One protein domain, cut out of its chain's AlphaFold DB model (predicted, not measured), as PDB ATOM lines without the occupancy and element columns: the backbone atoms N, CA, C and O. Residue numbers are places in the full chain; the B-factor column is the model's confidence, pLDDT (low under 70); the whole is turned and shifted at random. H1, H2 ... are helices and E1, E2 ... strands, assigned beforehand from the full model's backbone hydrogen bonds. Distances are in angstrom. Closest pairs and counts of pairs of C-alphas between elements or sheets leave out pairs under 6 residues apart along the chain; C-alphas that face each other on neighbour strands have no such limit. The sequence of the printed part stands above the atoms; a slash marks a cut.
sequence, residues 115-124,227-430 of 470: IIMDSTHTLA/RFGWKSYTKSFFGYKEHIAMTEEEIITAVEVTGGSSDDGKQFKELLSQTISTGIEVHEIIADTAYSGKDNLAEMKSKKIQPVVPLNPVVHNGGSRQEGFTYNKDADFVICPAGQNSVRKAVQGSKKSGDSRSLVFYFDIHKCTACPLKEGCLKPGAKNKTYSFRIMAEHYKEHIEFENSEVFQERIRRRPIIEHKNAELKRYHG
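This is residues 115 to 124 and 227 to 430 of the 470 residues of an uncharacterized protein of Brevibacillus brevis (strain 47 / JCM 6285 / NBRC 100599) (UniProt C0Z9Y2). Two lobes stand side by side: in the larger, the strongly twisted sheet of E1 to E6 has H1 over one face and H6 and H7 over the other; in the smaller, the twisted sheet E9 E10 E11 has the E7 and E8 hairpin packed on it. H3 lies between the lobes, H5 leads back from E11 to the larger, and H4 with residues 370 to 384 makes the far tip. The printed part has 214 residues, in the order E1 E2 E3 E4 H1 E5 H2 E6 H3 E7 E8 E9 E10 H4 E11 H5 H6 H7: seven named helices, eleven named strands, class mixed. The first sheet is branched and mixed, the second antiparallel; the whole is compact, radius of gyration of the C-alphas 18.8 A, spans 59 by 46 by 25 A.

Start at E3, residues 236 to 247, which bends by 87 degrees at residue 239. On one side lies antiparallel E1, residues 115 to 123, with N 242 and O 120 within hydrogen-bond range at 2.8 A. On the other lie E2, residues 227 to 230, and E4, residues 252 to 259, with N 229 and O 237 at 2.8 A and N 243 and O 256 at 2.8 A; E2 E3 E4 is a meander, two antiparallel hairpins in a row. E5, residues 284 to 287, is parallel to E1, N 286 and O 115 at 2.8 A. E5, H2, residues 294 to 302, and E6, residues 306 to 308, form a strand-helix-strand unit, parallel strands with a helix between, its crossover right-handed; N 308 and O 285 are 2.8 A apart. H1, residues 265 to 277, has a height of 8.1 A over the sheet; its closest C-alphas to E4 are Thr 275 and Thr 253, 5.2 A. On the opposite face look for H6, residues 406 to 412, and H7, residues 417 to 428, at heights of 9.6 A and 8.6 A. In the other sheet E10, residues 357 to 363, has antiparallel neighbours E9, residues 342 to 348, its hairpin partner, N 346 and O 360 at 2.8 A, and E11, residues 385 to 391, N 361 and O 387 at 2.8 A. H3, residues 313 to 316, is on it; H4, residues 365 to 369, only grazes it. Hairpin E7, residues 326 to 328, and E8, residues 333 to 335, has N 326 and O 335 at 2.8 A. H5, residues 393 to 403, only grazes the branched sheet. Every O i to N i+4 pair is within range in H2, H4, H6 and H7, 7 of 9 in H1 and 4 of 7 in H5; H3 is too short for one.

Find C-alpha 115 at (260.069, 151.364, 159.102), where E1 begins its 26.1 A; E3 spans 29.3 A and H1 19.8 A. H7 ends at C-alpha 428, (254.867, 129.258, 164.836).

The farthest C-alphas, Gly 279 and Gly 381, are 59.8 A apart. Residues 125 to 226 are not printed; C-alphas 124 and 227 are 8.6 A apart. H4 to E11 is a long link. Look for pLDDT under 70 at residues 233, 317 to 324, 330, 349 to 357 and 391 to 396.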
ATOM      1  N   ILE A 115     260.869 152.104 158.133       97.75
ATOM      2  CA  ILE A 115     260.069 151.364 159.102       97.75
ATOM      3  C   ILE A 115     258.719 151.016 158.493       97.75
ATOM      4  O   ILE A 115     257.988 151.879 158.015       97.75
ATOM      5  N   ILE A 116     258.378 149.736 158.530       97.56
ATOM      6  CA  ILE A 116     257.081 149.216 158.117       97.56
ATOM      7  C   ILE A 116     256.224 149.046 159.371       97.56
ATOM      8  O   ILE A 116     256.657 148.392 160.321       97.56
ATOM      9  N   MET A 117     255.023 149.627 159.382       96.56
ATOM     10  CA  MET A 117     254.075 149.531 160.496       96.56
ATOM     11  C   MET A 117     252.779 148.846 160.071       96.56
ATOM     12  O   MET A 117     252.188 149.174 159.038       96.56
ATOM     13  N   ASP A 118     252.314 147.916 160.897       94.38
ATOM     14  CA  ASP A 118     251.049 147.210 160.707       94.38
ATOM     15  C   ASP A 118     250.503 146.731 162.051       94.38
ATOM     16  O   ASP A 118     251.216 146.692 163.057       94.38
ATOM     17  N   SER A 119     249.229 146.361 162.070       92.31
ATOM     18  CA  SER A 119     248.609 145.750 163.237       92.31
ATOM     19  C   SER A 119     248.187 144.316 162.942       92.31
ATOM     20  O   SER A 119     247.790 143.934 161.841       92.31
ATOM     21  N   THR A 120     248.252 143.479 163.964       93.12
ATOM     22  CA  THR A 120     247.665 142.151 163.940       93.12
ATOM     23  C   THR A 120     246.803 141.947 165.178       93.12
ATOM     24  O   THR A 120     246.695 142.823 166.027       93.12
ATOM     25  N   HIS A 121     246.077 140.836 165.233       93.56
ATOM     26  CA  HIS A 121     245.160 140.549 166.338       93.56
ATOM     27  C   HIS A 121     245.419 139.187 166.969       93.56
ATOM     28  O   HIS A 121     245.621 138.198 166.255       93.56
ATOM     29  N   THR A 122     245.212 139.103 168.274       95.12
ATOM     30  CA  THR A 122     245.276 137.859 169.038       95.12
ATOM     31  C   THR A 122     243.937 137.562 169.692       95.12
ATOM     32  O   THR A 122     243.285 138.443 170.254       95.12
ATOM     33  N   LEU A 123     243.501 136.302 169.639       95.75
ATOM     34  CA  LEU A 123     242.279 135.873 170.324       95.75
ATOM     35  C   LEU A 123     242.493 135.821 171.837       95.75
ATOM     36  O   LEU A 123     243.513 135.317 172.296       95.75
ATOM     37  N   ALA A 124     241.511 136.268 172.619       95.12
ATOM     38  CA  ALA A 124     241.577 136.191 174.073       95.12
ATOM     39  C   ALA A 124     241.705 134.740 174.574       95.12
ATOM     40  O   ALA A 124     241.187 133.780 173.985       95.12
ATOM     41  N   ARG A 227     238.845 143.137 174.240       90.12
ATOM     42  CA  ARG A 227     237.754 143.872 173.583       90.12
ATOM     43  C   ARG A 227     237.313 143.165 172.314       90.12
ATOM     44  O   ARG A 227     238.021 142.333 171.745       90.12
ATOM     45  N   PHE A 228     236.101 143.491 171.890       87.62
ATOM     46  CA  PHE A 228     235.571 143.040 170.616       87.62
ATOM     47  C   PHE A 228     236.137 143.901 169.485       87.62
ATOM     48  O   PHE A 228     236.058 145.125 169.539       87.62
ATOM     49  N   GLY A 229     236.711 143.252 168.477       86.12
ATOM     50  CA  GLY A 229     237.317 143.883 167.311       86.12
ATOM     51  C   GLY A 229     236.762 143.327 166.004       86.12
ATOM     52  O   GLY A 229     236.102 142.283 165.973       86.12
ATOM     53  N   TRP A 230     237.059 144.015 164.906       82.69
ATOM     54  CA  TRP A 230     236.639 143.633 163.559       82.69
ATOM     55  C   TRP A 230     237.855 143.488 162.652       82.69
ATOM     56  O   TRP A 230     238.766 144.303 162.721       82.69
ATOM     57  N   LYS A 231     237.870 142.435 161.830       79.75
ATOM     58  CA  LYS A 231     238.863 142.228 160.757       79.75
ATOM     59  C   LYS A 231     238.319 142.638 159.394       79.75
ATOM     60  O   LYS A 231     239.075 142.904 158.475       79.75
ATOM     61  N   SER A 232     237.002 142.554 159.248       76.75
ATOM     62  CA  SER A 232     236.239 142.971 158.081       76.75
ATOM     63  C   SER A 232     234.795 143.206 158.516       76.75
ATOM     64  O   SER A 232     234.425 142.871 159.643       76.75
ATOM     65  N   TYR A 233     233.951 143.698 157.610       69.25
ATOM     66  CA  TYR A 233     232.518 143.885 157.864       69.25
ATOM     67  C   TYR A 233     231.816 142.627 158.416       69.25
ATOM     68  O   TYR A 233     230.906 142.722 159.235       69.25
ATOM     69  N   THR A 234     232.251 141.433 157.998       73.25
ATOM     70  CA  THR A 234     231.617 140.153 158.364       73.25
ATOM     71  C   THR A 234     232.389 139.352 159.409       73.25
ATOM     72  O   THR A 234     231.808 138.492 160.072       73.25
ATOM     73  N   LYS A 235     233.693 139.605 159.582       82.94
ATOM     74  CA  LYS A 235     234.554 138.833 160.486       82.94
ATOM     75  C   LYS A 235     234.959 139.672 161.689       82.94
ATOM     76  O   LYS A 235     235.735 140.617 161.573       82.94
ATOM     77  N   SER A 236     234.492 139.262 162.862       87.25
ATOM     78  CA  SER A 236     234.879 139.835 164.152       87.25
ATOM     79  C   SER A 236     235.793 138.904 164.947       87.25
ATOM     80  O   SER A 236     235.933 137.719 164.636       87.25
ATOM     81  N   PHE A 237     236.431 139.444 165.981       91.44
ATOM     82  CA  PHE A 237     237.221 138.689 166.946       91.44
ATOM     83  C   PHE A 237     237.065 139.276 168.352       91.44
ATOM     84  O   PHE A 237     236.617 140.405 168.530       91.44
ATOM     85  N   PHE A 238     237.418 138.495 169.367       92.88
ATOM     86  CA  PHE A 238     237.457 138.948 170.755       92.88
ATOM     87  C   PHE A 238     238.865 138.726 171.296       92.88
ATOM     88  O   PHE A 238     239.349 137.592 171.269       92.88
ATOM     89  N   GLY A 239     239.521 139.798 171.736       95.06
ATOM     90  CA  GLY A 239     240.899 139.755 172.206       95.06
ATOM     91  C   GLY A 239     241.615 141.089 172.086       95.06
ATOM     92  O   GLY A 239     241.091 142.115 172.527       95.06
ATOM     93  N   TYR A 240     242.814 141.039 171.518       95.44
ATOM     94  CA  TYR A 240     243.805 142.112 171.531       95.44
ATOM     95  C   TYR A 240     244.258 142.458 170.115       95.44
ATOM     96  O   TYR A 240     244.060 141.667 169.187       95.44
ATOM     97  N   LYS A 241     244.839 143.646 169.971       94.62
ATOM     98  CA  LYS A 241     245.570 144.089 168.788       94.62
ATOM     99  C   LYS A 241     247.019 144.358 169.164       94.62
ATOM    100  O   LYS A 241     247.264 145.097 170.114       94.62
ATOM    101  N   GLU A 242     247.936 143.789 168.403       95.12
ATOM    102  CA  GLU A 242     249.369 144.035 168.484       95.12
ATOM    103  C   GLU A 242     249.762 144.943 167.321       95.12
ATOM    104  O   GLU A 242     249.623 144.559 166.160       95.12
ATOM    105  N   HIS A 243     250.241 146.141 167.627       96.00
ATOM    106  CA  HIS A 243     250.775 147.085 166.654       96.00
ATOM    107  C   HIS A 243     252.285 146.913 166.612       96.00
ATOM    108  O   HIS A 243     252.927 146.879 167.659       96.00
ATOM    109  N   ILE A 244     252.839 146.732 165.421       97.06
ATOM    110  CA  ILE A 244     254.225 146.313 165.229       97.06
ATOM    111  C   ILE A 244     254.895 147.279 164.262       97.06
ATOM    112  O   ILE A 244     254.338 147.594 163.209       97.06
ATOM    113  N   ALA A 245     256.109 147.699 164.609       97.50
ATOM    114  CA  ALA A 245     257.029 148.378 163.708       97.50
ATOM    115  C   ALA A 245     258.233 147.473 163.426       97.50
ATOM    116  O   ALA A 245     258.741 146.812 164.336       97.50
ATOM    117  N   MET A 246     258.690 147.422 162.176       97.44
ATOM    118  CA  MET A 246     259.861 146.631 161.794       97.44
ATOM    119  C   MET A 246     260.661 147.277 160.663       97.44
ATOM    120  O   MET A 246     260.115 148.045 159.875       97.44
ATOM    121  N   THR A 247     261.933 146.914 160.536       97.44
ATOM    122  CA  THR A 247     262.793 147.328 159.415       97.44
ATOM    123  C   THR A 247     262.534 146.490 158.154       97.44
ATOM    124  O   THR A 247     261.889 145.437 158.216       97.44
ATOM    125  N   GLU A 248     263.069 146.898 156.994       95.25
ATOM    126  CA  GLU A 248     262.978 146.091 155.760       95.25
ATOM    127  C   GLU A 248     263.716 144.746 155.875       95.25
ATOM    128  O   GLU A 248     263.361 143.769 155.214       95.25
ATOM    129  N   GLU A 249     264.713 144.654 156.758       95.94
ATOM    130  CA  GLU A 249     265.399 143.406 157.091       95.94
ATOM    131  C   GLU A 249     264.571 142.481 157.989       95.94
ATOM    132  O   GLU A 249     265.054 141.404 158.338       95.94
ATOM    133  N   GLU A 250     263.322 142.841 158.291       96.62
ATOM    134  CA  GLU A 250     262.378 142.106 159.133       96.62
ATOM    135  C   GLU A 250     262.778 142.021 160.617       96.62
ATOM    136  O   GLU A 250     262.430 141.046 161.296       96.62
ATOM    137  N   ILE A 251     263.513 143.017 161.119       97.62
ATOM    138  CA  ILE A 251     263.791 143.171 162.551       97.62
ATOM    139  C   ILE A 251     262.680 144.014 163.167       97.62
ATOM    140  O   ILE A 251     262.474 145.156 162.770       97.62
ATOM    141  N   ILE A 252     261.949 143.447 164.125       98.12
ATOM    142  CA  ILE A 252     260.889 144.144 164.859       98.12
ATOM    143  C   ILE A 252     261.533 145.118 165.844       98.12
ATOM    144  O   ILE A 252     262.343 144.704 166.671       98.12
ATOM    145  N   THR A 253     261.163 146.392 165.767       97.62
ATOM    146  CA  THR A 253     261.768 147.483 166.546       97.62
ATOM    147  C   THR A 253     260.873 147.975 167.675       97.62
ATOM    148  O   THR A 253     261.381 148.432 168.695       97.62
ATOM    149  N   ALA A 254     259.554 147.868 167.509       97.00
ATOM    150  CA  ALA A 254     258.570 148.295 168.495       97.00
ATOM    151  C   ALA A 254     257.329 147.401 168.455       97.00
ATOM    152  O   ALA A 254     256.951 146.889 167.394       97.00
ATOM    153  N   VAL A 255     256.699 147.228 169.618       96.38
ATOM    154  CA  VAL A 255     255.472 146.448 169.788       96.38
ATOM    155  C   VAL A 255     254.599 147.127 170.831       96.38
ATOM    156  O   VAL A 255     255.036 147.330 171.957       96.38
ATOM    157  N   GLU A 256     253.345 147.398 170.487       95.69
ATOM    158  CA  GLU A 256     252.357 147.946 171.416       95.69
ATOM    159  C   GLU A 256     251.082 147.103 171.395       95.69
ATOM    160  O   GLU A 256     250.531 146.815 170.328       95.69
ATOM    161  N   VAL A 257     250.593 146.695 172.566       95.25
ATOM    162  CA  VAL A 257     249.392 145.863 172.680       95.25
ATOM    163  C   VAL A 257     248.222 146.654 173.236       95.25
ATOM    164  O   VAL A 257     248.255 147.223 174.319       95.25
ATOM    165  N   THR A 258     247.105 146.588 172.521       94.62
ATOM    166  CA  THR A 258     245.862 147.271 172.880       94.62
ATOM    167  C   THR A 258     244.672 146.310 172.854       94.62
ATOM    168  O   THR A 258     244.752 145.181 172.364       94.62
ATOM    169  N   GLY A 259     243.526 146.737 173.390       91.81
ATOM    170  CA  GLY A 259     242.282 145.977 173.250       91.81
ATOM    171  C   GLY A 259     241.846 145.875 171.782       91.81
ATOM    172  O   GLY A 259     242.066 146.788 170.992       91.81
ATOM    173  N   GLY A 260     241.157 144.792 171.412       86.94
ATOM    174  CA  GLY A 260     240.725 144.523 170.033       86.94
ATOM    175  C   GLY A 260     239.912 145.624 169.326       86.94
ATOM    176  O   GLY A 260     239.830 145.620 168.099       86.94
ATOM    177  N   SER A 261     239.320 146.564 170.069       83.62
ATOM    178  CA  SER A 261     238.546 147.695 169.535       83.62
ATOM    179  C   SER A 261     239.381 148.944 169.223       83.62
ATOM    180  O   SER A 261     238.820 149.921 168.736       83.62
ATOM    181  N   SER A 262     240.671 148.957 169.565       83.88
ATOM    182  CA  SER A 262     241.524 150.141 169.450       83.88
ATOM    183  C   SER A 262     241.871 150.498 168.001       83.88
ATOM    184  O   SER A 262     241.889 149.640 167.110       83.88
ATOM    185  N   ASP A 263     242.135 151.789 167.794       81.81
ATOM    186  CA  ASP A 263     242.555 152.374 166.520       81.81
ATOM    187  C   ASP A 263     244.081 152.319 166.386       81.81
ATOM    188  O   ASP A 263     244.806 152.747 167.292       81.81
ATOM    189  N   ASP A 264     244.544 151.791 165.257       85.62
ATOM    190  CA  ASP A 264     245.957 151.588 164.944       85.62
ATOM    191  C   ASP A 264     246.699 152.923 164.783       85.62
ATOM    192  O   ASP A 264     247.808 153.090 165.288       85.62
ATOM    193  N   GLY A 265     246.058 153.924 164.170       84.69
ATOM    194  CA  GLY A 265     246.666 155.225 163.906       84.69
ATOM    195  C   GLY A 265     247.084 155.961 165.177       84.69
ATOM    196  O   GLY A 265     248.059 156.710 165.159       84.69
ATOM    197  N   LYS A 266     246.404 155.710 166.305       88.50
ATOM    198  CA  LYS A 266     246.750 156.304 167.608       88.50
ATOM    199  C   LYS A 266     248.063 155.776 168.187       88.50
ATOM    200  O   LYS A 266     248.656 156.464 169.009       88.50
ATOM    201  N   GLN A 267     248.515 154.593 167.768       93.69
ATOM    202  CA  GLN A 267     249.745 153.981 168.286       93.69
ATOM    203  C   GLN A 267     251.000 154.430 167.531       93.69
ATOM    204  O   GLN A 267     252.110 154.099 167.932       93.69
ATOM    205  N   PHE A 268     250.842 155.224 166.468       94.75
ATOM    206  CA  PHE A 268     251.941 155.724 165.646       94.75
ATOM    207  C   PHE A 268     253.088 156.337 166.460       94.75
ATOM    208  O   PHE A 268     254.246 155.957 166.294       94.75
ATOM    209  N   LYS A 269     252.757 157.285 167.346       94.19
ATOM    210  CA  LYS A 269     253.750 158.056 168.105       94.19
ATOM    211  C   LYS A 269     254.569 157.167 169.027       94.19
ATOM    212  O   LYS A 269     255.784 157.321 169.109       94.19
ATOM    213  N   GLU A 270     253.889 156.230 169.679       94.94
ATOM    214  CA  GLU A 270     254.501 155.281 170.600       94.94
ATOM    215  C   GLU A 270     255.452 154.342 169.849       94.94
ATOM    216  O   GLU A 270     256.632 154.264 170.185       94.94
ATOM    217  N   LEU A 271     255.001 153.739 168.742       96.31
ATOM    218  CA  LEU A 271     255.843 152.879 167.903       96.31
ATOM    219  C   LEU A 271     257.070 153.609 167.339       96.31
ATOM    220  O   LEU A 271     258.169 153.045 167.290       96.31
ATOM    221  N   LEU A 272     256.895 154.860 166.906       96.38
ATOM    222  CA  LEU A 272     257.989 155.681 166.397       96.38
ATOM    223  C   LEU A 272     258.988 156.024 167.509       96.38
ATOM    224  O   LEU A 272     260.193 155.896 167.303       96.38
ATOM    225  N   SER A 273     258.497 156.429 168.683       95.56
ATOM    226  CA  SER A 273     259.324 156.743 169.853       95.56
ATOM    227  C   SER A 273     260.154 155.536 170.293       95.56
ATOM    228  O   SER A 273     261.379 155.631 170.399       95.56
ATOM    229  N   GLN A 274     259.510 154.373 170.446       95.19
ATOM    230  CA  GLN A 274     260.181 153.115 170.772       95.19
ATOM    231  C   GLN A 274     261.249 152.773 169.733       95.19
ATOM    232  O   GLN A 274     262.389 152.496 170.101       95.19
ATOM    233  N   THR A 275     260.933 152.879 168.439       96.50
ATOM    234  CA  THR A 275     261.898 152.593 167.368       96.50
ATOM    235  C   THR A 275     263.106 153.528 167.422       96.50
ATOM    236  O   THR A 275     264.236 153.050 167.406       96.50
ATOM    237  N   ILE A 276     262.903 154.839 167.563       95.56
ATOM    238  CA  ILE A 276     264.006 155.809 167.663       95.56
ATOM    239  C   ILE A 276     264.871 155.528 168.902       95.56
ATOM    240  O   ILE A 276     266.096 155.600 168.827       95.56
ATOM    241  N   SER A 277     264.266 155.127 170.026       94.56
ATOM    242  CA  SER A 277     264.998 154.797 171.261       94.56
ATOM    243  C   SER A 277     265.928 153.575 171.147       94.56
ATOM    244  O   SER A 277     266.804 153.380 171.994       94.56
ATOM    245  N   THR A 278     265.776 152.758 170.095       93.88
ATOM    246  CA  THR A 278     266.714 151.664 169.785       93.88
ATOM    247  C   THR A 278     268.022 152.157 169.160       93.88
ATOM    248  O   THR A 278     268.987 151.401 169.129       93.88
ATOM    249  N   GLY A 279     268.070 153.407 168.684       92.81
ATOM    250  CA  GLY A 279     269.201 153.977 167.948       92.81
ATOM    251  C   GLY A 279     269.032 153.970 166.424       92.81
ATOM    252  O   GLY A 279     269.936 154.403 165.716       92.81
ATOM    253  N   ILE A 280     267.889 153.506 165.903       94.19
ATOM    254  CA  ILE A 280     267.595 153.549 164.465       94.19
ATOM    255  C   ILE A 280     267.186 154.962 164.054       94.19
ATOM    256  O   ILE A 280     266.239 155.545 164.585       94.19
ATOM    257  N   GLU A 281     267.865 155.482 163.039       94.38
ATOM    258  CA  GLU A 281     267.457 156.693 162.341       94.38
ATOM    259  C   GLU A 281     266.356 156.359 161.325       94.38
ATOM    260  O   GLU A 281     266.534 155.492 160.469       94.38
ATOM    261  N   VAL A 282     265.217 157.047 161.408       96.94
ATOM    262  CA  VAL A 282     264.045 156.783 160.561       96.94
ATOM    263  C   VAL A 282     263.913 157.887 159.521       96.94
ATOM    264  O   VAL A 282     263.744 159.048 159.876       96.94
ATOM    265  N   HIS A 283     263.966 157.519 158.241       96.62
ATOM    266  CA  HIS A 283     263.796 158.433 157.102       96.62
ATOM    267  C   HIS A 283     262.491 158.206 156.353       96.62
ATOM    268  O   HIS A 283     261.994 159.109 155.692       96.62
ATOM    269  N   GLU A 284     261.915 157.013 156.455       96.81
ATOM    270  CA  GLU A 284     260.706 156.646 155.725       96.81
ATOM    271  C   GLU A 284     259.835 155.720 156.574       96.81
ATOM    272  O   GLU A 284     260.340 154.839 157.274       96.81
ATOM    273  N   ILE A 285     258.516 155.906 156.500       97.00
ATOM    274  CA  ILE A 285     257.543 155.016 157.133       97.00
ATOM    275  C   ILE A 285     256.565 154.499 156.087       97.00
ATOM    276  O   ILE A 285     255.889 155.278 155.420       97.00
ATOM    277  N   ILE A 286     256.467 153.174 155.989       96.38
ATOM    278  CA  ILE A 286     255.506 152.467 155.147       96.38
ATOM    279  C   ILE A 286     254.416 151.907 156.055       96.38
ATOM    280  O   ILE A 286     254.688 151.070 156.913       96.38
ATOM    281  N   ALA A 287     253.172 152.340 155.881       94.06
ATOM    282  CA  ALA A 287     252.086 151.891 156.748       94.06
ATOM    283  C   ALA A 287     250.741 151.842 156.024       94.06
ATOM    284  O   ALA A 287     250.577 152.343 154.910       94.06
ATOM    285  N   ASP A 288     249.756 151.216 156.665       88.44
ATOM    286  CA  ASP A 288     248.382 151.226 156.172       88.44
ATOM    287  C   ASP A 288     247.705 152.591 156.352       88.44
ATOM    288  O   ASP A 288     248.085 153.398 157.195       88.44
ATOM    289  N   THR A 289     246.606 152.790 155.632       85.75
ATOM    290  CA  THR A 289     245.727 153.964 155.693       85.75
ATOM    291  C   THR A 289     245.294 154.384 157.101       85.75
ATOM    292  O   THR A 289     244.988 155.553 157.312       85.75
ATOM    293  N   ALA A 290     245.292 153.482 158.090       84.88
ATOM    294  CA  ALA A 290     245.065 153.836 159.499       84.88
ATOM    295  C   ALA A 290     246.040 154.896 160.018       84.88
ATOM    296  O   ALA A 290     245.695 155.700 160.878       84.88
ATOM    297  N   TYR A 291     247.263 154.893 159.502       86.31
ATOM    298  CA  TYR A 291     248.319 155.787 159.938       86.31
ATOM    299  C   TYR A 291     248.282 157.132 159.198       86.31
ATOM    300  O   TYR A 291     249.064 158.016 159.531       86.31
ATOM    301  N   SER A 292     247.335 157.344 158.269       87.31
ATOM    302  CA  SER A 292     247.203 158.575 157.469       87.31
ATOM    303  C   SER A 292     246.541 159.747 158.218       87.31
ATOM    304  O   SER A 292     246.072 160.703 157.590       87.31
ATOM    305  N   GLY A 293     246.424 159.658 159.547       84.69
ATOM    306  CA  GLY A 293     245.872 160.708 160.403       84.69
ATOM    307  C   GLY A 293     246.646 162.020 160.255       84.69
ATOM    308  O   GLY A 293     247.868 162.001 160.123       84.69
ATOM    309  N   LYS A 294     245.954 163.167 160.295       84.31
ATOM    310  CA  LYS A 294     246.584 164.491 160.141       84.31
ATOM    311  C   LYS A 294     247.752 164.704 161.108       84.31
ATOM    312  O   LYS A 294     248.807 165.159 160.680       84.31
ATOM    313  N   ASP A 295     247.576 164.335 162.374       86.31
ATOM    314  CA  ASP A 295     248.609 164.505 163.401       86.31
ATOM    315  C   ASP A 295     249.832 163.616 163.142       86.31
ATOM    316  O   ASP A 295     250.961 164.054 163.348       86.31
ATOM    317  N   ASN A 296     249.620 162.399 162.628       90.56
ATOM    318  CA  ASN A 296     250.703 161.479 162.281       90.56
ATOM    319  C   ASN A 296     251.503 162.003 161.085       90.56
ATOM    320  O   ASN A 296     252.727 162.045 161.140       90.56
ATOM    321  N   LEU A 297     250.824 162.457 160.026       88.56
ATOM    322  CA  LEU A 297     251.487 163.038 158.854       88.56
ATOM    323  C   LEU A 297     252.233 164.334 159.206       88.56
ATOM    324  O   LEU A 297     253.339 164.558 158.717       88.56
ATOM    325  N   ALA A 298     251.663 165.170 160.077       87.56
ATOM    326  CA  ALA A 298     252.327 166.372 160.574       87.56
ATOM    327  C   ALA A 298     253.587 166.037 161.387       87.56
ATOM    328  O   ALA A 298     254.609 166.704 161.229       87.56
ATOM    329  N   GLU A 299     253.539 164.995 162.219       91.06
ATOM    330  CA  GLU A 299     254.699 164.526 162.979       91.06
ATOM    331  C   GLU A 299     255.781 163.904 162.086       91.06
ATOM    332  O   GLU A 299     256.965 164.176 162.279       91.06
ATOM    333  N   MET A 300     255.400 163.122 161.072       92.81
ATOM    334  CA  MET A 300     256.355 162.623 160.077       92.81
ATOM    335  C   MET A 300     257.035 163.795 159.356       92.81
ATOM    336  O   MET A 300     258.262 163.849 159.296       92.81
ATOM    337  N   LYS A 301     256.262 164.795 158.909       90.62
ATOM    338  CA  LYS A 301     256.794 165.995 158.247       90.62
ATOM    339  C   LYS A 301     257.740 166.788 159.155       90.62
ATOM    340  O   LYS A 301     258.803 167.200 158.697       90.62
ATOM    341  N   SER A 302     257.398 166.980 160.433       91.94
ATOM    342  CA  SER A 302     258.247 167.723 161.377       91.94
ATOM    343  C   SER A 302     259.571 167.012 161.667       91.94
ATOM    344  O   SER A 302     260.604 167.668 161.791       91.94
ATOM    345  N   LYS A 303     259.561 165.676 161.696       93.31
ATOM    346  CA  LYS A 303     260.754 164.833 161.858       93.31
ATOM    347  C   LYS A 303     261.481 164.531 160.539       93.31
ATOM    348  O   LYS A 303     262.452 163.786 160.560       93.31
ATOM    349  N   LYS A 304     261.049 165.121 159.413       94.00
ATOM    350  CA  LYS A 304     261.589 164.887 158.056       94.00
ATOM    351  C   LYS A 304     261.537 163.415 157.615       94.00
ATOM    352  O   LYS A 304     262.405 162.948 156.888       94.00
ATOM    353  N   ILE A 305     260.506 162.702 158.052       95.50
ATOM    354  CA  ILE A 305     260.228 161.315 157.689       95.50
ATOM    355  C   ILE A 305     259.277 161.310 156.491       95.50
ATOM    356  O   ILE A 305     258.224 161.946 156.538       95.50
ATOM    357  N   GLN A 306     259.614 160.564 155.440       93.88
ATOM    358  CA  GLN A 306     258.770 160.397 154.260       93.88
ATOM    359  C   GLN A 306     257.581 159.456 154.560       93.88
ATOM    360  O   GLN A 306     257.800 158.283 154.886       93.88
ATOM    361  N   PRO A 307     256.321 159.920 154.429       93.44
ATOM    362  CA  PRO A 307     255.137 159.093 154.660       93.44
ATOM    363  C   PRO A 307     254.742 158.289 153.410       93.44
ATOM    364  O   PRO A 307     254.065 158.800 152.520       93.44
ATOM    365  N   VAL A 308     255.070 156.998 153.357       94.50
ATOM    366  CA  VAL A 308     254.538 156.054 152.352       94.50
ATOM    367  C   VAL A 308     253.276 155.392 152.918       94.50
ATOM    368  O   VAL A 308     253.233 154.207 153.252       94.50
ATOM    369  N   VAL A 309     252.240 156.211 153.092       91.44
ATOM    370  CA  VAL A 309     250.964 155.819 153.700       91.44
ATOM    371  C   VAL A 309     249.820 156.251 152.782       91.44
ATOM    372  O   VAL A 309     249.685 157.453 152.550       91.44
ATOM    373  N   PRO A 310     248.986 155.333 152.258       88.12
ATOM    374  CA  PRO A 310     247.869 155.719 151.401       88.12
ATOM    375  C   PRO A 310     246.854 156.548 152.187       88.12
ATOM    376  O   PRO A 310     246.614 156.294 153.373       88.12
ATOM    377  N   LEU A 311     246.246 157.547 151.553       83.56
ATOM    378  CA  LEU A 311     245.399 158.486 152.274       83.56
ATOM    379  C   LEU A 311     243.953 157.996 152.405       83.56
ATOM    380  O   LEU A 311     243.259 157.754 151.419       83.56
ATOM    381  N   ASN A 312     243.438 157.942 153.637       80.94
ATOM    382  CA  ASN A 312     242.006 157.774 153.884       80.94
ATOM    383  C   ASN A 312     241.392 159.092 154.396       80.94
ATOM    384  O   ASN A 312     241.729 159.537 155.497       80.94
ATOM    385  N   PRO A 313     240.442 159.708 153.660       73.50
ATOM    386  CA  PRO A 313     239.852 160.993 154.042       73.50
ATOM    387  C   PRO A 313     239.170 161.010 155.416       73.50
ATOM    388  O   PRO A 313     239.077 162.063 156.047       73.50
ATOM    389  N   VAL A 314     238.653 159.870 155.883       73.31
ATOM    390  CA  VAL A 314     237.999 159.768 157.196       73.31
ATOM    391  C   VAL A 314     239.045 159.737 158.306       73.31
ATOM    392  O   VAL A 314     238.947 160.503 159.264       73.31
ATOM    393  N   VAL A 315     240.066 158.894 158.143       72.81
ATOM    394  CA  VAL A 315     241.169 158.743 159.102       72.81
ATOM    395  C   VAL A 315     241.974 160.036 159.209       72.81
ATOM    396  O   VAL A 315     242.258 160.491 160.314       72.81
ATOM    397  N   HIS A 316     242.258 160.692 158.081       72.19
ATOM    398  CA  HIS A 316     242.987 161.957 158.055       72.19
ATOM    399  C   HIS A 316     242.313 163.042 158.903       72.19
ATOM    400  O   HIS A 316     242.976 163.744 159.660       72.19
ATOM    401  N   ASN A 317     240.982 163.129 158.854       68.81
ATOM    402  CA  ASN A 317     240.198 164.068 159.661       68.81
ATOM    403  C   ASN A 317     240.005 163.627 161.127       68.81
ATOM    404  O   ASN A 317     239.136 164.172 161.807       68.81
ATOM    405  N   GLY A 318     240.763 162.635 161.604       62.16
ATOM    406  CA  GLY A 318     240.742 162.164 162.990       62.16
ATOM    407  C   GLY A 318     239.715 161.069 163.285       62.16
ATOM    408  O   GLY A 318     239.500 160.748 164.450       62.16
ATOM    409  N   GLY A 319     239.039 160.506 162.273       58.56
ATOM    410  CA  GLY A 319     238.108 159.373 162.428       58.56
ATOM    411  C   GLY A 319     236.839 159.653 163.254       58.56
ATOM    412  O   GLY A 319     235.920 158.832 163.265       58.56
ATOM    413  N   SER A 320     236.761 160.817 163.904       59.03
ATOM    414  CA  SER A 320     235.657 161.287 164.732       59.03
ATOM    415  C   SER A 320     235.603 162.814 164.735       59.03
ATOM    416  O   SER A 320     236.570 163.488 165.064       59.03
ATOM    417  N   ARG A 321     234.453 163.371 164.359       56.38
ATOM    418  CA  ARG A 321     234.104 164.799 164.468       56.38
ATOM    419  C   ARG A 321     233.127 165.103 165.599       56.38
ATOM    420  O   ARG A 321     232.813 166.262 165.837       56.38
ATOM    421  N   GLN A 322     232.574 164.069 166.225       62.62
ATOM    422  CA  GLN A 322     231.529 164.194 167.232       62.62
ATOM    423  C   GLN A 322     231.807 163.163 168.313       62.62
ATOM    424  O   GLN A 322     232.082 162.003 167.997       62.62
ATOM    425  N   GLU A 323     231.752 163.606 169.561       60.84
ATOM    426  CA  GLU A 323     232.196 162.836 170.716       60.84
ATOM    427  C   GLU A 323     231.564 161.432 170.746       60.84
ATOM    428  O   GLU A 323     230.362 161.258 170.535       60.84
ATOM    429  N   GLY A 324     232.412 160.412 170.916       67.38
ATOM    430  CA  GLY A 324     232.024 159.001 171.004       67.38
ATOM    431  C   GLY A 324     231.749 158.262 169.681       67.38
ATOM    432  O   GLY A 324     231.553 157.048 169.719       67.38
ATOM    433  N   PHE A 325     231.770 158.911 168.510       75.62
ATOM    434  CA  PHE A 325     231.795 158.180 167.230       75.62
ATOM    435  C   PHE A 325     233.221 157.706 166.918       75.62
ATOM    436  O   PHE A 325     234.169 158.459 167.098       75.62
ATOM    437  N   THR A 326     233.396 156.470 166.450       75.38
ATOM    438  CA  THR A 326     234.707 155.900 166.094       75.38
ATOM    439  C   THR A 326     234.619 155.212 164.739       75.38
ATOM    440  O   THR A 326     233.801 154.312 164.551       75.38
ATOM    441  N   TYR A 327     235.443 155.618 163.780       80.25
ATOM    442  CA  TYR A 327     235.548 154.940 162.491       80.25
ATOM    443  C   TYR A 327     236.413 153.677 162.609       80.25
ATOM    444  O   TYR A 327     237.518 153.724 163.137       80.25
ATOM    445  N   ASN A 328     235.917 152.543 162.113       75.25
ATOM    446  CA  ASN A 328     236.698 151.322 161.955       75.25
ATOM    447  C   ASN A 328     237.111 151.193 160.483       75.25
ATOM    448  O   ASN A 328     236.263 150.928 159.629       75.25
ATOM    449  N   LYS A 329     238.407 151.373 160.201       76.81
ATOM    450  CA  LYS A 329     238.951 151.298 158.836       76.81
ATOM    451  C   LYS A 329     238.866 149.898 158.222       76.81
ATOM    452  O   LYS A 329     238.481 149.778 157.066       76.81
ATOM    453  N   ASP A 330     239.149 148.850 159.000       68.88
ATOM    454  CA  ASP A 330     239.222 147.462 158.517       68.88
ATOM    455  C   ASP A 330     237.859 146.952 158.036       68.88
ATOM    456  O   ASP A 330     237.754 146.130 157.125       68.88
ATOM    457  N   ALA A 331     236.790 147.443 158.660       73.94
ATOM    458  CA  ALA A 331     235.419 147.084 158.335       73.94
ATOM    459  C   ALA A 331     234.638 148.188 157.597       73.94
ATOM    460  O   ALA A 331     233.468 147.982 157.273       73.94
ATOM    461  N   ASP A 332     235.281 149.329 157.333       81.00
ATOM    462  CA  ASP A 332     234.754 150.517 156.650       81.00
ATOM    463  C   ASP A 332     233.376 150.999 157.149       81.00
ATOM    464  O   ASP A 332     232.476 151.335 156.374       81.00
ATOM    465  N   PHE A 333     233.198 151.056 158.471       84.12
ATOM    466  CA  PHE A 333     231.983 151.577 159.102       84.12
ATOM    467  C   PHE A 333     232.296 152.488 160.287       84.12
ATOM    468  O   PHE A 333     233.385 152.463 160.852       84.12
ATOM    469  N   VAL A 334     231.304 153.266 160.714       84.12
ATOM    470  CA  VAL A 334     231.391 154.075 161.933       84.12
ATOM    471  C   VAL A 334     230.613 153.405 163.062       84.12
ATOM    472  O   VAL A 334     229.483 152.957 162.867       84.12
ATOM    473  N   ILE A 335     231.219 153.356 164.243       82.75
ATOM    474  CA  ILE A 335     230.626 152.949 165.517       82.75
ATOM    475  C   ILE A 335     230.152 154.215 166.232       82.75
ATOM    476  O   ILE A 335     230.932 155.148 166.390       82.75
ATOM    477  N   CYS A 336     228.889 154.284 166.648       81.62
ATOM    478  CA  CYS A 336     228.374 155.417 167.426       81.62
ATOM    479  C   CYS A 336     228.685 155.283 168.937       81.62
ATOM    480  O   CYS A 336     229.111 154.210 169.360       81.62
ATOM    481  N   PRO A 337     228.407 156.299 169.781       75.44
ATOM    482  CA  PRO A 337     228.643 156.235 171.232       75.44
ATOM    483  C   PRO A 337     227.848 155.121 171.931       75.44
ATOM    484  O   PRO A 337     228.364 154.422 172.795       75.44
ATOM    485  N   ALA A 338     226.616 154.855 171.474       73.00
ATOM    486  CA  ALA A 338     225.815 153.698 171.909       73.00
ATOM    487  C   ALA A 338     226.330 152.357 171.337       73.00
ATOM    488  O   ALA A 338     225.723 151.294 171.500       73.00
ATOM    489  N   GLY A 339     227.418 152.422 170.576       73.56
ATOM    490  CA  GLY A 339     228.133 151.326 169.968       73.56
ATOM    491  C   GLY A 339     227.545 150.804 168.655       73.56
ATOM    492  O   GLY A 339     228.086 149.862 168.089       73.56
ATOM    493  N   GLN A 340     226.403 151.287 168.161       81.81
ATOM    494  CA  GLN A 340     225.809 150.774 166.911       81.81
ATOM    495  C   GLN A 340     226.723 151.030 165.708       81.81
ATOM    496  O   GLN A 340     227.328 152.092 165.623       81.81
ATOM    497  N   ASN A 341     226.793 150.072 164.780       86.19
ATOM    498  CA  ASN A 341     227.576 150.202 163.551       86.19
ATOM    499  C   ASN A 341     226.710 150.816 162.443       86.19
ATOM    500  O   ASN A 341     225.514 150.515 162.350       86.19
ATOM    501  N   SER A 342     227.310 151.621 161.571       87.44
ATOM    502  CA  SER A 342     226.651 152.057 160.342       87.44
ATOM    503  C   SER A 342     226.432 150.874 159.395       87.44
ATOM    504  O   SER A 342     227.328 150.055 159.205       87.44
ATOM    505  N   VAL A 343     225.257 150.812 158.776       86.50
ATOM    506  CA  VAL A 343     224.836 149.740 157.858       86.50
ATOM    507  C   VAL A 343     225.172 150.033 156.400       86.50
ATOM    508  O   VAL A 343     225.218 149.125 155.578       86.50
ATOM    509  N   ARG A 344     225.366 151.310 156.055       86.00
ATOM    510  CA  ARG A 344     225.632 151.737 154.681       86.00
ATOM    511  C   ARG A 344     226.513 152.974 154.662       86.00
ATOM    512  O   ARG A 344     226.363 153.853 155.506       86.00
ATOM    513  N   LYS A 345     227.361 153.070 153.646       87.69
ATOM    514  CA  LYS A 345     228.198 154.229 153.330       87.69
ATOM    515  C   LYS A 345     227.809 154.763 151.951       87.69
ATOM    516  O   LYS A 345     227.533 153.981 151.045       87.69
ATOM    517  N   ALA A 346     227.758 156.080 151.789       83.06
ATOM    518  CA  ALA A 346     227.546 156.736 150.501       83.06
ATOM    519  C   ALA A 346     228.411 157.994 150.394       83.06
ATOM    520  O   ALA A 346     228.711 158.635 151.396       83.06
ATOM    521  N   VAL A 347     228.778 158.374 149.173       81.38
ATOM    522  CA  VAL A 347     229.399 159.674 148.902       81.38
ATOM    523  C   VAL A 347     228.303 160.628 148.433       81.38
ATOM    524  O   VAL A 347     227.576 160.317 147.493       81.38
ATOM    525  N   GLN A 348     228.165 161.776 149.090       76.25
ATOM    526  CA  GLN A 348     227.227 162.840 148.727       76.25
ATOM    527  C   GLN A 348     227.982 164.137 148.422       76.25
ATOM    528  O   GLN A 348     228.974 164.448 149.072       76.25
ATOM    529  N   GLY A 349     227.522 164.904 147.436       68.50
ATOM    530  CA  GLY A 349     228.131 166.176 147.043       68.50
ATOM    531  C   GLY A 349     227.944 166.475 145.555       68.50
ATOM    532  O   GLY A 349     227.616 165.587 144.767       68.50
ATOM    533  N   SER A 350     228.134 167.735 145.168       53.38
ATOM    534  CA  SER A 350     227.993 168.182 143.779       53.38
ATOM    535  C   SER A 350     229.135 167.654 142.904       53.38
ATOM    536  O   SER A 350     230.304 167.883 143.208       53.38
ATOM    537  N   LYS A 351     228.812 167.006 141.771       50.12
ATOM    538  CA  LYS A 351     229.788 166.742 140.692       50.12
ATOM    539  C   LYS A 351     230.274 168.037 140.017       50.12
ATOM    540  O   LYS A 351     231.320 168.010 139.386       50.12
ATOM    541  N   LYS A 352     229.516 169.140 140.134       47.19
ATOM    542  CA  LYS A 352     229.719 170.394 139.387       47.19
ATOM    543  C   LYS A 352     230.598 171.438 140.089       47.19
ATOM    544  O   LYS A 352     231.147 172.268 139.384       47.19
ATOM    545  N   SER A 353     230.726 171.437 141.424       52.28
ATOM    546  CA  SER A 353     231.426 172.523 142.150       52.28
ATOM    547  C   SER A 353     232.780 172.150 142.765       52.28
ATOM    548  O   SER A 353     233.360 172.987 143.438       52.28
ATOM    549  N   GLY A 354     233.274 170.917 142.586       49.88
ATOM    550  CA  GLY A 354     234.633 170.499 142.987       49.88
ATOM    551  C   GLY A 354     234.938 170.399 144.496       49.88
ATOM    552  O   GLY A 354     235.654 169.486 144.895       49.88
ATOM    553  N   ASP A 355     234.335 171.238 145.344       53.34
ATOM    554  CA  ASP A 355     234.912 171.612 146.651       53.34
ATOM    555  C   ASP A 355     234.313 170.965 147.909       53.34
ATOM    556  O   ASP A 355     234.783 171.196 149.027       53.34
ATOM    557  N   SER A 356     233.272 170.135 147.808       57.38
ATOM    558  CA  SER A 356     232.721 169.495 149.014       57.38
ATOM    559  C   SER A 356     232.046 168.156 148.743       57.38
ATOM    560  O   SER A 356     230.817 168.047 148.702       57.38
ATOM    561  N   ARG A 357     232.852 167.103 148.600       69.75
ATOM    562  CA  ARG A 357     232.356 165.726 148.737       69.75
ATOM    563  C   ARG A 357     232.278 165.380 150.220       69.75
ATOM    564  O   ARG A 357     233.168 165.723 150.991       69.75
ATOM    565  N   SER A 358     231.215 164.710 150.629       75.38
ATOM    566  CA  SER A 358     231.021 164.226 151.991       75.38
ATOM    567  C   SER A 358     230.788 162.723 151.976       75.38
ATOM    568  O   SER A 358     229.974 162.216 151.207       75.38
ATOM    569  N   LEU A 359     231.499 162.002 152.832       81.06
ATOM    570  CA  LEU A 359     231.253 160.594 153.117       81.06
ATOM    571  C   LEU A 359     230.168 160.508 154.179       81.06
ATOM    572  O   LEU A 359     230.341 161.050 155.262       81.06
ATOM    573  N   VAL A 360     229.055 159.856 153.864       85.19
ATOM    574  CA  VAL A 360     227.873 159.750 154.720       85.19
ATOM    575  C   VAL A 360     227.661 158.292 155.112       85.19
ATOM    576  O   VAL A 360     227.462 157.427 154.261       85.19
ATOM    577  N   PHE A 361     227.673 158.034 156.412       88.06
ATOM    578  CA  PHE A 361     227.415 156.742 157.031       88.06
ATOM    579  C   PHE A 361     225.992 156.716 157.586       88.06
ATOM    580  O   PHE A 361     225.600 157.609 158.333       88.06
ATOM    581  N   TYR A 362     225.212 155.704 157.222       88.56
ATOM    582  CA  TYR A 362     223.817 155.521 157.621       88.56
ATOM    583  C   TYR A 362     223.720 154.468 158.715       88.56
ATOM    584  O   TYR A 362     224.345 153.414 158.615       88.56
ATOM    585  N   PHE A 363     222.894 154.724 159.721       89.06
ATOM    586  CA  PHE A 363     222.605 153.794 160.808       89.06
ATOM    587  C   PHE A 363     221.195 153.226 160.665       89.06
ATOM    588  O   PHE A 363     220.304 153.870 160.109       89.06
ATOM    589  N   ASP A 364     221.008 152.018 161.188       85.12
ATOM    590  CA  ASP A 364     219.704 151.363 161.253       85.12
ATOM    591  C   ASP A 364     218.763 152.151 162.174       85.12
ATOM    592  O   ASP A 364     219.019 152.297 163.377       85.12
ATOM    593  N   ILE A 365     217.676 152.667 161.601       84.44
ATOM    594  CA  ILE A 365     216.729 153.515 162.317       84.44
ATOM    595  C   ILE A 365     215.990 152.749 163.417       84.44
ATOM    596  O   ILE A 365     215.780 153.313 164.486       84.44
ATOM    597  N   HIS A 366     215.687 151.462 163.216       82.62
ATOM    598  CA  HIS A 366     214.980 150.643 164.204       82.62
ATOM    599  C   HIS A 366     215.834 150.419 165.455       82.62
ATOM    600  O   HIS A 366     215.334 150.422 166.578       82.62
ATOM    601  N   LYS A 367     217.154 150.289 165.279       81.81
ATOM    602  CA  LYS A 367     218.096 150.219 166.407       81.81
ATOM    603  C   LYS A 367     218.285 151.572 167.086       81.81
ATOM    604  O   LYS A 367     218.519 151.618 168.289       81.81
ATOM    605  N   CYS A 368     218.200 152.668 166.332       81.44
ATOM    606  CA  CYS A 368     218.326 154.017 166.880       81.44
ATOM    607  C   CYS A 368     217.088 154.442 167.683       81.44
ATOM    608  O   CYS A 368     217.241 155.113 168.699       81.44
ATOM    609  N   THR A 369     215.877 154.044 167.279       79.31
ATOM    610  CA  THR A 369     214.637 154.359 168.012       79.31
ATOM    611  C   THR A 369     214.529 153.608 169.338       79.31
ATOM    612  O   THR A 369     214.020 154.163 170.310       79.31
ATOM    613  N   ALA A 370     215.058 152.382 169.405       76.94
ATOM    614  CA  ALA A 370     215.155 151.580 170.627       76.94
ATOM    615  C   ALA A 370     216.398 151.898 171.491       76.94
ATOM    616  O   ALA A 370     216.645 151.233 172.495       76.94
ATOM    617  N   CYS A 371     217.215 152.879 171.096       73.38
ATOM    618  CA  CYS A 371     218.479 153.185 171.759       73.38
ATOM    619  C   CYS A 371     218.271 153.973 173.070       73.38
ATOM    620  O   CYS A 371     217.504 154.937 173.070       73.38
ATOM    621  N   PRO A 372     219.006 153.659 174.156       71.00
ATOM    622  CA  PRO A 372     218.999 154.468 175.380       71.00
ATOM    623  C   PRO A 372     219.467 155.913 175.158       71.00
ATOM    624  O   PRO A 372     218.901 156.835 175.727       71.00
ATOM    625  N   LEU A 373     220.439 156.127 174.262       74.69
ATOM    626  CA  LEU A 373     220.960 157.453 173.904       74.69
ATOM    627  C   LEU A 373     220.150 158.128 172.778       74.69
ATOM    628  O   LEU A 373     220.711 158.877 171.983       74.69
ATOM    629  N   LYS A 374     218.857 157.804 172.614       75.50
ATOM    630  CA  LYS A 374     218.028 158.370 171.528       75.50
ATOM    631  C   LYS A 374     217.736 159.857 171.729       75.50
ATOM    632  O   LYS A 374     217.701 160.597 170.745       75.50
ATOM    633  N   GLU A 375     217.536 160.282 172.977       72.12
ATOM    634  CA  GLU A 375     217.256 161.674 173.327       72.12
ATOM    635  C   GLU A 375     218.497 162.523 173.030       72.12
ATOM    636  O   GLU A 375     219.612 162.173 173.405       72.12
ATOM    637  N   GLY A 376     218.333 163.574 172.224       71.50
ATOM    638  CA  GLY A 376     219.440 164.387 171.697       71.50
ATOM    639  C   GLY A 376     220.169 163.799 170.476       71.50
ATOM    640  O   GLY A 376     220.688 164.555 169.656       71.50
ATOM    641  N   CYS A 377     220.163 162.476 170.270       77.50
ATOM    642  CA  CYS A 377     220.831 161.844 169.124       77.50
ATOM    643  C   CYS A 377     219.933 161.711 167.881       77.50
ATOM    644  O   CYS A 377     220.412 161.879 166.752       77.50
ATOM    645  N   LEU A 378     218.645 161.397 168.055       80.12
ATOM    646  CA  LEU A 378     217.685 161.206 166.965       80.12
ATOM    647  C   LEU A 378     216.579 162.266 167.038       80.12
ATOM    648  O   LEU A 378     215.917 162.408 168.062       80.12
ATOM    649  N   LYS A 379     216.352 162.998 165.939       79.00
ATOM    650  CA  LYS A 379     215.242 163.960 165.864       79.00
ATOM    651  C   LYS A 379     213.895 163.218 165.767       79.00
ATOM    652  O   LYS A 379     213.830 162.220 165.042       79.00
ATOM    653  N   PRO A 380     212.824 163.701 166.427       73.38
ATOM    654  CA  PRO A 380     211.488 163.116 166.298       73.38
ATOM    655  C   PRO A 380     211.056 163.034 164.824       73.38
ATOM    656  O   PRO A 380     211.202 164.001 164.082       73.38
ATOM    657  N   GLY A 381     210.573 161.869 164.382       74.50
ATOM    658  CA  GLY A 381     210.129 161.647 162.995       74.50
ATOM    659  C   GLY A 381     211.245 161.491 161.948       74.50
ATOM    660  O   GLY A 381     210.957 161.420 160.752       74.50
ATOM    661  N   ALA A 382     212.520 161.421 162.350       78.94
ATOM    662  CA  ALA A 382     213.622 161.220 161.411       78.94
ATOM    663  C   ALA A 382     213.554 159.837 160.733       78.94
ATOM    664  O   ALA A 382     213.559 158.806 161.398       78.94
ATOM    665  N   LYS A 383     213.565 159.815 159.392       80.06
ATOM    666  CA  LYS A 383     213.575 158.570 158.598       80.06
ATOM    667  C   LYS A 383     214.935 157.868 158.580       80.06
ATOM    668  O   LYS A 383     214.997 156.667 158.366       80.06
ATOM    669  N   ASN A 384     216.020 158.618 158.782       80.69
ATOM    670  CA  ASN A 384     217.392 158.120 158.731       80.69
ATOM    671  C   ASN A 384     218.237 158.778 159.824       80.69
ATOM    672  O   ASN A 384     218.132 159.986 160.046       80.69
ATOM    673  N   LYS A 385     219.151 158.013 160.427       86.12
ATOM    674  CA  LYS A 385     220.266 158.554 161.212       86.12
ATOM    675  C   LYS A 385     221.534 158.465 160.374       86.12
ATOM    676  O   LYS A 385     221.858 157.399 159.854       86.12
ATOM    677  N   THR A 386     222.238 159.585 160.232       85.44
ATOM    678  CA  THR A 386     223.483 159.652 159.464       85.44
ATOM    679  C   THR A 386     224.604 160.306 160.254       85.44
ATOM    680  O   THR A 386     224.359 161.042 161.212       85.44
ATOM    681  N   TYR A 387     225.828 160.006 159.844       83.31
ATOM    682  CA  TYR A 387     227.050 160.633 160.312       83.31
ATOM    683  C   TYR A 387     227.943 160.920 159.111       83.31
ATOM    684  O   TYR A 387     228.145 160.025 158.290       83.31
ATOM    685  N   SER A 388     228.433 162.150 158.960       79.38
ATOM    686  CA  SER A 388     229.137 162.558 157.746       79.38
ATOM    687  C   SER A 388     230.497 163.200 157.997       79.38
ATOM    688  O   SER A 388     230.697 163.974 158.930       79.38
ATOM    689  N   PHE A 389     231.434 162.901 157.100       74.81
ATOM    690  CA  PHE A 389     232.753 163.517 157.036       74.81
ATOM    691  C   PHE A 389     232.873 164.299 155.734       74.81
ATOM    692  O   PHE A 389     232.773 163.729 154.650       74.81
ATOM    693  N   ARG A 390     233.115 165.605 155.831       70.19
ATOM    694  CA  ARG A 390     233.441 166.449 154.676       70.19
ATOM    695  C   ARG A 390     234.888 166.205 154.258       70.19
ATOM    696  O   ARG A 390     235.785 166.348 155.083       70.19
ATOM    697  N   ILE A 391     235.102 165.878 152.994       69.06
ATOM    698  CA  ILE A 391     236.416 165.732 152.372       69.06
ATOM    699  C   ILE A 391     236.839 167.129 151.896       69.06
ATOM    700  O   ILE A 391     236.214 167.670 150.986       69.06
ATOM    701  N   MET A 392     237.850 167.732 152.529       61.19
ATOM    702  CA  MET A 392     238.410 169.029 152.114       61.19
ATOM    703  C   MET A 392     239.568 168.819 151.141       61.19
ATOM    704  O   MET A 392     240.619 168.367 151.567       61.19
ATOM    705  N   ALA A 393     239.387 169.132 149.856       56.06
ATOM    706  CA  ALA A 393     240.344 168.796 148.797       56.06
ATOM    707  C   ALA A 393     241.755 169.398 148.984       56.06
ATOM    708  O   ALA A 393     242.739 168.766 148.609       56.06
ATOM    709  N   GLU A 394     241.873 170.591 149.573       57.59
ATOM    710  CA  GLU A 394     243.136 171.346 149.628       57.59
ATOM    711  C   GLU A 394     244.213 170.715 150.515       57.59
ATOM    712  O   GLU A 394     245.378 170.716 150.132       57.59
ATOM    713  N   HIS A 395     243.846 170.104 151.645       57.47
ATOM    714  CA  HIS A 395     244.814 169.464 152.548       57.47
ATOM    715  C   HIS A 395     245.450 168.192 151.971       57.47
ATOM    716  O   HIS A 395     246.389 167.660 152.559       57.47
ATOM    717  N   TYR A 396     244.935 167.692 150.848       64.88
ATOM    718  CA  TYR A 396     245.337 166.409 150.290       64.88
ATOM    719  C   TYR A 396     246.239 166.512 149.065       64.88
ATOM    720  O   TYR A 396     246.812 165.498 148.692       64.88
ATOM    721  N   LYS A 397     246.356 167.682 148.419       70.88
ATOM    722  CA  LYS A 397     246.959 167.785 147.078       70.88
ATOM    723  C   LYS A 397     248.386 167.235 147.019       70.88
ATOM    724  O   LYS A 397     248.612 166.282 146.286       70.88
ATOM    725  N   GLU A 398     249.289 167.744 147.859       74.56
ATOM    726  CA  GLU A 398     250.700 167.313 147.885       74.56
ATOM    727  C   GLU A 398     250.846 165.803 148.147       74.56
ATOM    728  O   GLU A 398     251.621 165.113 147.490       74.56
ATOM    729  N   HIS A 399     250.072 165.261 149.093       80.56
ATOM    730  CA  HIS A 399     250.155 163.842 149.452       80.56
ATOM    731  C   HIS A 399     249.508 162.934 148.402       80.56
ATOM    732  O   HIS A 399     250.017 161.852 148.141       80.56
ATOM    733  N   ILE A 400     248.416 163.372 147.766       79.25
ATOM    734  CA  ILE A 400     247.790 162.665 146.638       79.25
ATOM    735  C   ILE A 400     248.734 162.649 145.433       79.25
ATOM    736  O   ILE A 400     248.845 161.630 144.754       79.25
ATOM    737  N   GLU A 401     249.407 163.762 145.144       84.00
ATOM    738  CA  GLU A 401     250.421 163.828 144.087       84.00
ATOM    739  C   GLU A 401     251.561 162.844 144.370       84.00
ATOM    740  O   GLU A 401     251.936 162.077 143.483       84.00
ATOM    741  N   PHE A 402     252.033 162.777 145.620       86.31
ATOM    742  CA  PHE A 402     253.015 161.776 146.028       86.31
ATOM    743  C   PHE A 402     252.479 160.342 145.914       86.31
ATOM    744  O   PHE A 402     253.175 159.486 145.378       86.31
ATOM    745  N   GLU A 403     251.245 160.065 146.338       85.75
ATOM    746  CA  GLU A 403     250.617 158.737 146.243       85.75
ATOM    747  C   GLU A 403     250.510 158.238 144.789       85.75
ATOM    748  O   GLU A 403     250.672 157.045 144.519       85.75
ATOM    749  N   ASN A 404     250.305 159.152 143.837       85.31
ATOM    750  CA  ASN A 404     250.284 158.847 142.404       85.31
ATOM    751  C   ASN A 404     251.683 158.733 141.771       85.31
ATOM    752  O   ASN A 404     251.788 158.342 140.610       85.31
ATOM    753  N   SER A 405     252.752 159.073 142.497       90.56
ATOM    754  CA  SER A 405     254.120 158.977 141.985       90.56
ATOM    755  C   SER A 405     254.591 157.524 141.868       90.56
ATOM    756  O   SER A 405     254.215 156.657 142.660       90.56
ATOM    757  N   GLU A 406     255.483 157.258 140.912       92.25
ATOM    758  CA  GLU A 406     256.101 155.935 140.746       92.25
ATOM    759  C   GLU A 406     256.879 155.503 141.996       92.25
ATOM    760  O   GLU A 406     256.806 154.340 142.394       92.25
ATOM    761  N   VAL A 407     257.543 156.455 142.666       91.25
ATOM    762  CA  VAL A 407     258.291 156.221 143.911       91.25
ATOM    763  C   VAL A 407     257.375 155.647 144.989       91.25
ATOM    764  O   VAL A 407     257.691 154.619 145.586       91.25
ATOM    765  N   PHE A 408     256.209 156.256 145.216       93.06
ATOM    766  CA  PHE A 408     255.253 155.738 146.195       93.06
ATOM    767  C   PHE A 408     254.791 154.325 145.832       93.06
ATOM    768  O   PHE A 408     254.772 153.439 146.689       93.06
ATOM    769  N   GLN A 409     254.446 154.100 144.560       91.81
ATOM    770  CA  GLN A 409     253.962 152.806 144.077       91.81
ATOM    771  C   GLN A 409     255.018 151.701 144.186       91.81
ATOM    772  O   GLN A 409     254.667 150.543 144.411       91.81
ATOM    773  N   GLU A 410     256.304 152.026 144.058       93.75
ATOM    774  CA  GLU A 410     257.393 151.084 144.302       93.75
ATOM    775  C   GLU A 410     257.563 150.793 145.798       93.75
ATOM    776  O   GLU A 410     257.599 149.627 146.204       93.75
ATOM    777  N   ARG A 411     257.622 151.833 146.639       94.31
ATOM    778  CA  ARG A 411     257.862 151.676 148.082       94.31
ATOM    779  C   ARG A 411     256.710 150.957 148.779       94.31
ATOM    780  O   ARG A 411     256.953 150.030 149.550       94.31
ATOM    781  N   ILE A 412     255.452 151.268 148.455       92.75
ATOM    782  CA  ILE A 412     254.289 150.617 149.084       92.75
ATOM    783  C   ILE A 412     254.230 149.104 148.797       92.75
ATOM    784  O   ILE A 412     253.715 148.344 149.618       92.75
ATOM    785  N   ARG A 413     254.837 148.621 147.697       93.00
ATOM    786  CA  ARG A 413     254.955 147.177 147.393       93.00
ATOM    787  C   ARG A 413     255.839 146.417 148.381       93.00
ATOM    788  O   ARG A 413     255.787 145.191 148.397       93.00
ATOM    789  N   ARG A 414     256.630 147.105 149.212       93.12
ATOM    790  CA  ARG A 414     257.400 146.494 150.311       93.12
ATOM    791  C   ARG A 414     256.538 146.200 151.538       93.12
ATOM    792  O   ARG A 414     256.899 145.330 152.327       93.12
ATOM    793  N   ARG A 415     255.374 146.848 151.685       92.69
ATOM    794  CA  ARG A 415     254.477 146.666 152.839       92.69
ATOM    795  C   ARG A 415     254.155 145.192 153.153       92.69
ATOM    796  O   ARG A 415     254.261 144.843 154.324       92.69
ATOM    797  N   PRO A 416     253.843 144.294 152.189       93.50
ATOM    798  CA  PRO A 416     253.464 142.903 152.481       93.50
ATOM    799  C   PRO A 416     254.510 142.073 153.244       93.50
ATOM    800  O   PRO A 416     254.177 141.029 153.800       93.50
ATOM    801  N   ILE A 417     255.768 142.524 153.330       93.50
ATOM    802  CA  ILE A 417     256.802 141.867 154.146       93.50
ATOM    803  C   ILE A 417     256.334 141.743 155.611       93.50
ATOM    804  O   ILE A 417     256.566 140.711 156.248       93.50
ATOM    805  N   ILE A 418     255.621 142.747 156.143       94.00
ATOM    806  CA  ILE A 418     255.136 142.714 157.535       94.00
ATOM    807  C   ILE A 418     254.040 141.674 157.739       94.00
ATOM    808  O   ILE A 418     253.972 141.045 158.791       94.00
ATOM    809  N   GLU A 419     253.235 141.397 156.715       92.94
ATOM    810  CA  GLU A 419     252.196 140.372 156.778       92.94
ATOM    811  C   GLU A 419     252.813 138.976 156.910       92.94
ATOM    812  O   GLU A 419     252.327 138.144 157.683       92.94
ATOM    813  N   HIS A 420     253.934 138.727 156.223       92.50
ATOM    814  CA  HIS A 420     254.707 137.498 156.395       92.50
ATOM    815  C   HIS A 420     255.262 137.377 157.817       92.50
ATOM    816  O   HIS A 420     255.187 136.298 158.414       92.50
ATOM    817  N   LYS A 421     255.761 138.479 158.394       95.06
ATOM    818  CA  LYS A 421     256.231 138.491 159.784       95.06
ATOM    819  C   LYS A 421     255.090 138.227 160.768       95.06
ATOM    820  O   LYS A 421     255.217 137.367 161.640       95.06
ATOM    821  N   ASN A 422     253.943 138.871 160.571       94.62
ATOM    822  CA  ASN A 422     252.725 138.660 161.351       94.62
ATOM    823  C   ASN A 422     252.248 137.202 161.274       94.62
ATOM    824  O   ASN A 422     251.846 136.612 162.283       94.62
ATOM    825  N   ALA A 423     252.335 136.580 160.094       94.44
ATOM    826  CA  ALA A 423     252.040 135.164 159.923       94.44
ATOM    827  C   ALA A 423     253.033 134.266 160.680       94.44
ATOM    828  O   ALA A 423     252.601 133.286 161.291       94.44
ATOM    829  N   GLU A 424     254.330 134.592 160.687       95.69
ATOM    830  CA  GLU A 424     255.345 133.855 161.451       95.69
ATOM    831  C   GLU A 424     255.064 133.899 162.961       95.69
ATOM    832  O   GLU A 424     255.001 132.844 163.600       95.69
ATOM    833  N   LEU A 425     254.833 135.098 163.513       96.12
ATOM    834  CA  LEU A 425     254.511 135.310 164.930       96.12
ATOM    835  C   LEU A 425     253.302 134.464 165.361       96.12
ATOM    836  O   LEU A 425     253.304 133.818 166.412       96.12
ATOM    837  N   LYS A 426     252.269 134.421 164.516       94.50
ATOM    838  CA  LYS A 426     251.016 133.717 164.801       94.50
ATOM    839  C   LYS A 426     251.104 132.207 164.655       94.50
ATOM    840  O   LYS A 426     250.638 131.494 165.546       94.50
ATOM    841  N   ARG A 427     251.628 131.728 163.524       92.75
ATOM    842  CA  ARG A 427     251.596 130.303 163.157       92.75
ATOM    843  C   ARG A 427     252.590 129.481 163.965       92.75
ATOM    844  O   ARG A 427     252.260 128.357 164.324       92.75
ATOM    845  N   TYR A 428     253.770 130.032 164.250       93.69
ATOM    846  CA  TYR A 428     254.867 129.258 164.836       93.69
ATOM    847  C   TYR A 428     255.162 129.607 166.297       93.69
ATOM    848  O   TYR A 428     255.576 128.725 167.039       93.69
ATOM    849  N   HIS A 429     254.893 130.842 166.736       95.31
ATOM    850  CA  HIS A 429     255.343 131.336 168.053       95.31
ATOM    851  C   HIS A 429     254.204 131.696 169.014       95.31
ATOM    852  O   HIS A 429     254.399 132.378 170.016       95.31
ATOM    853  N   GLY A 430     252.991 131.211 168.737       90.56
ATOM    854  CA  GLY A 430     251.884 131.254 169.695       90.56
ATOM    855  C   GLY A 430     251.118 132.577 169.782       90.56
ATOM    856  O   GLY A 430     250.250 132.697 170.643       90.56
TER     857      GLY A 430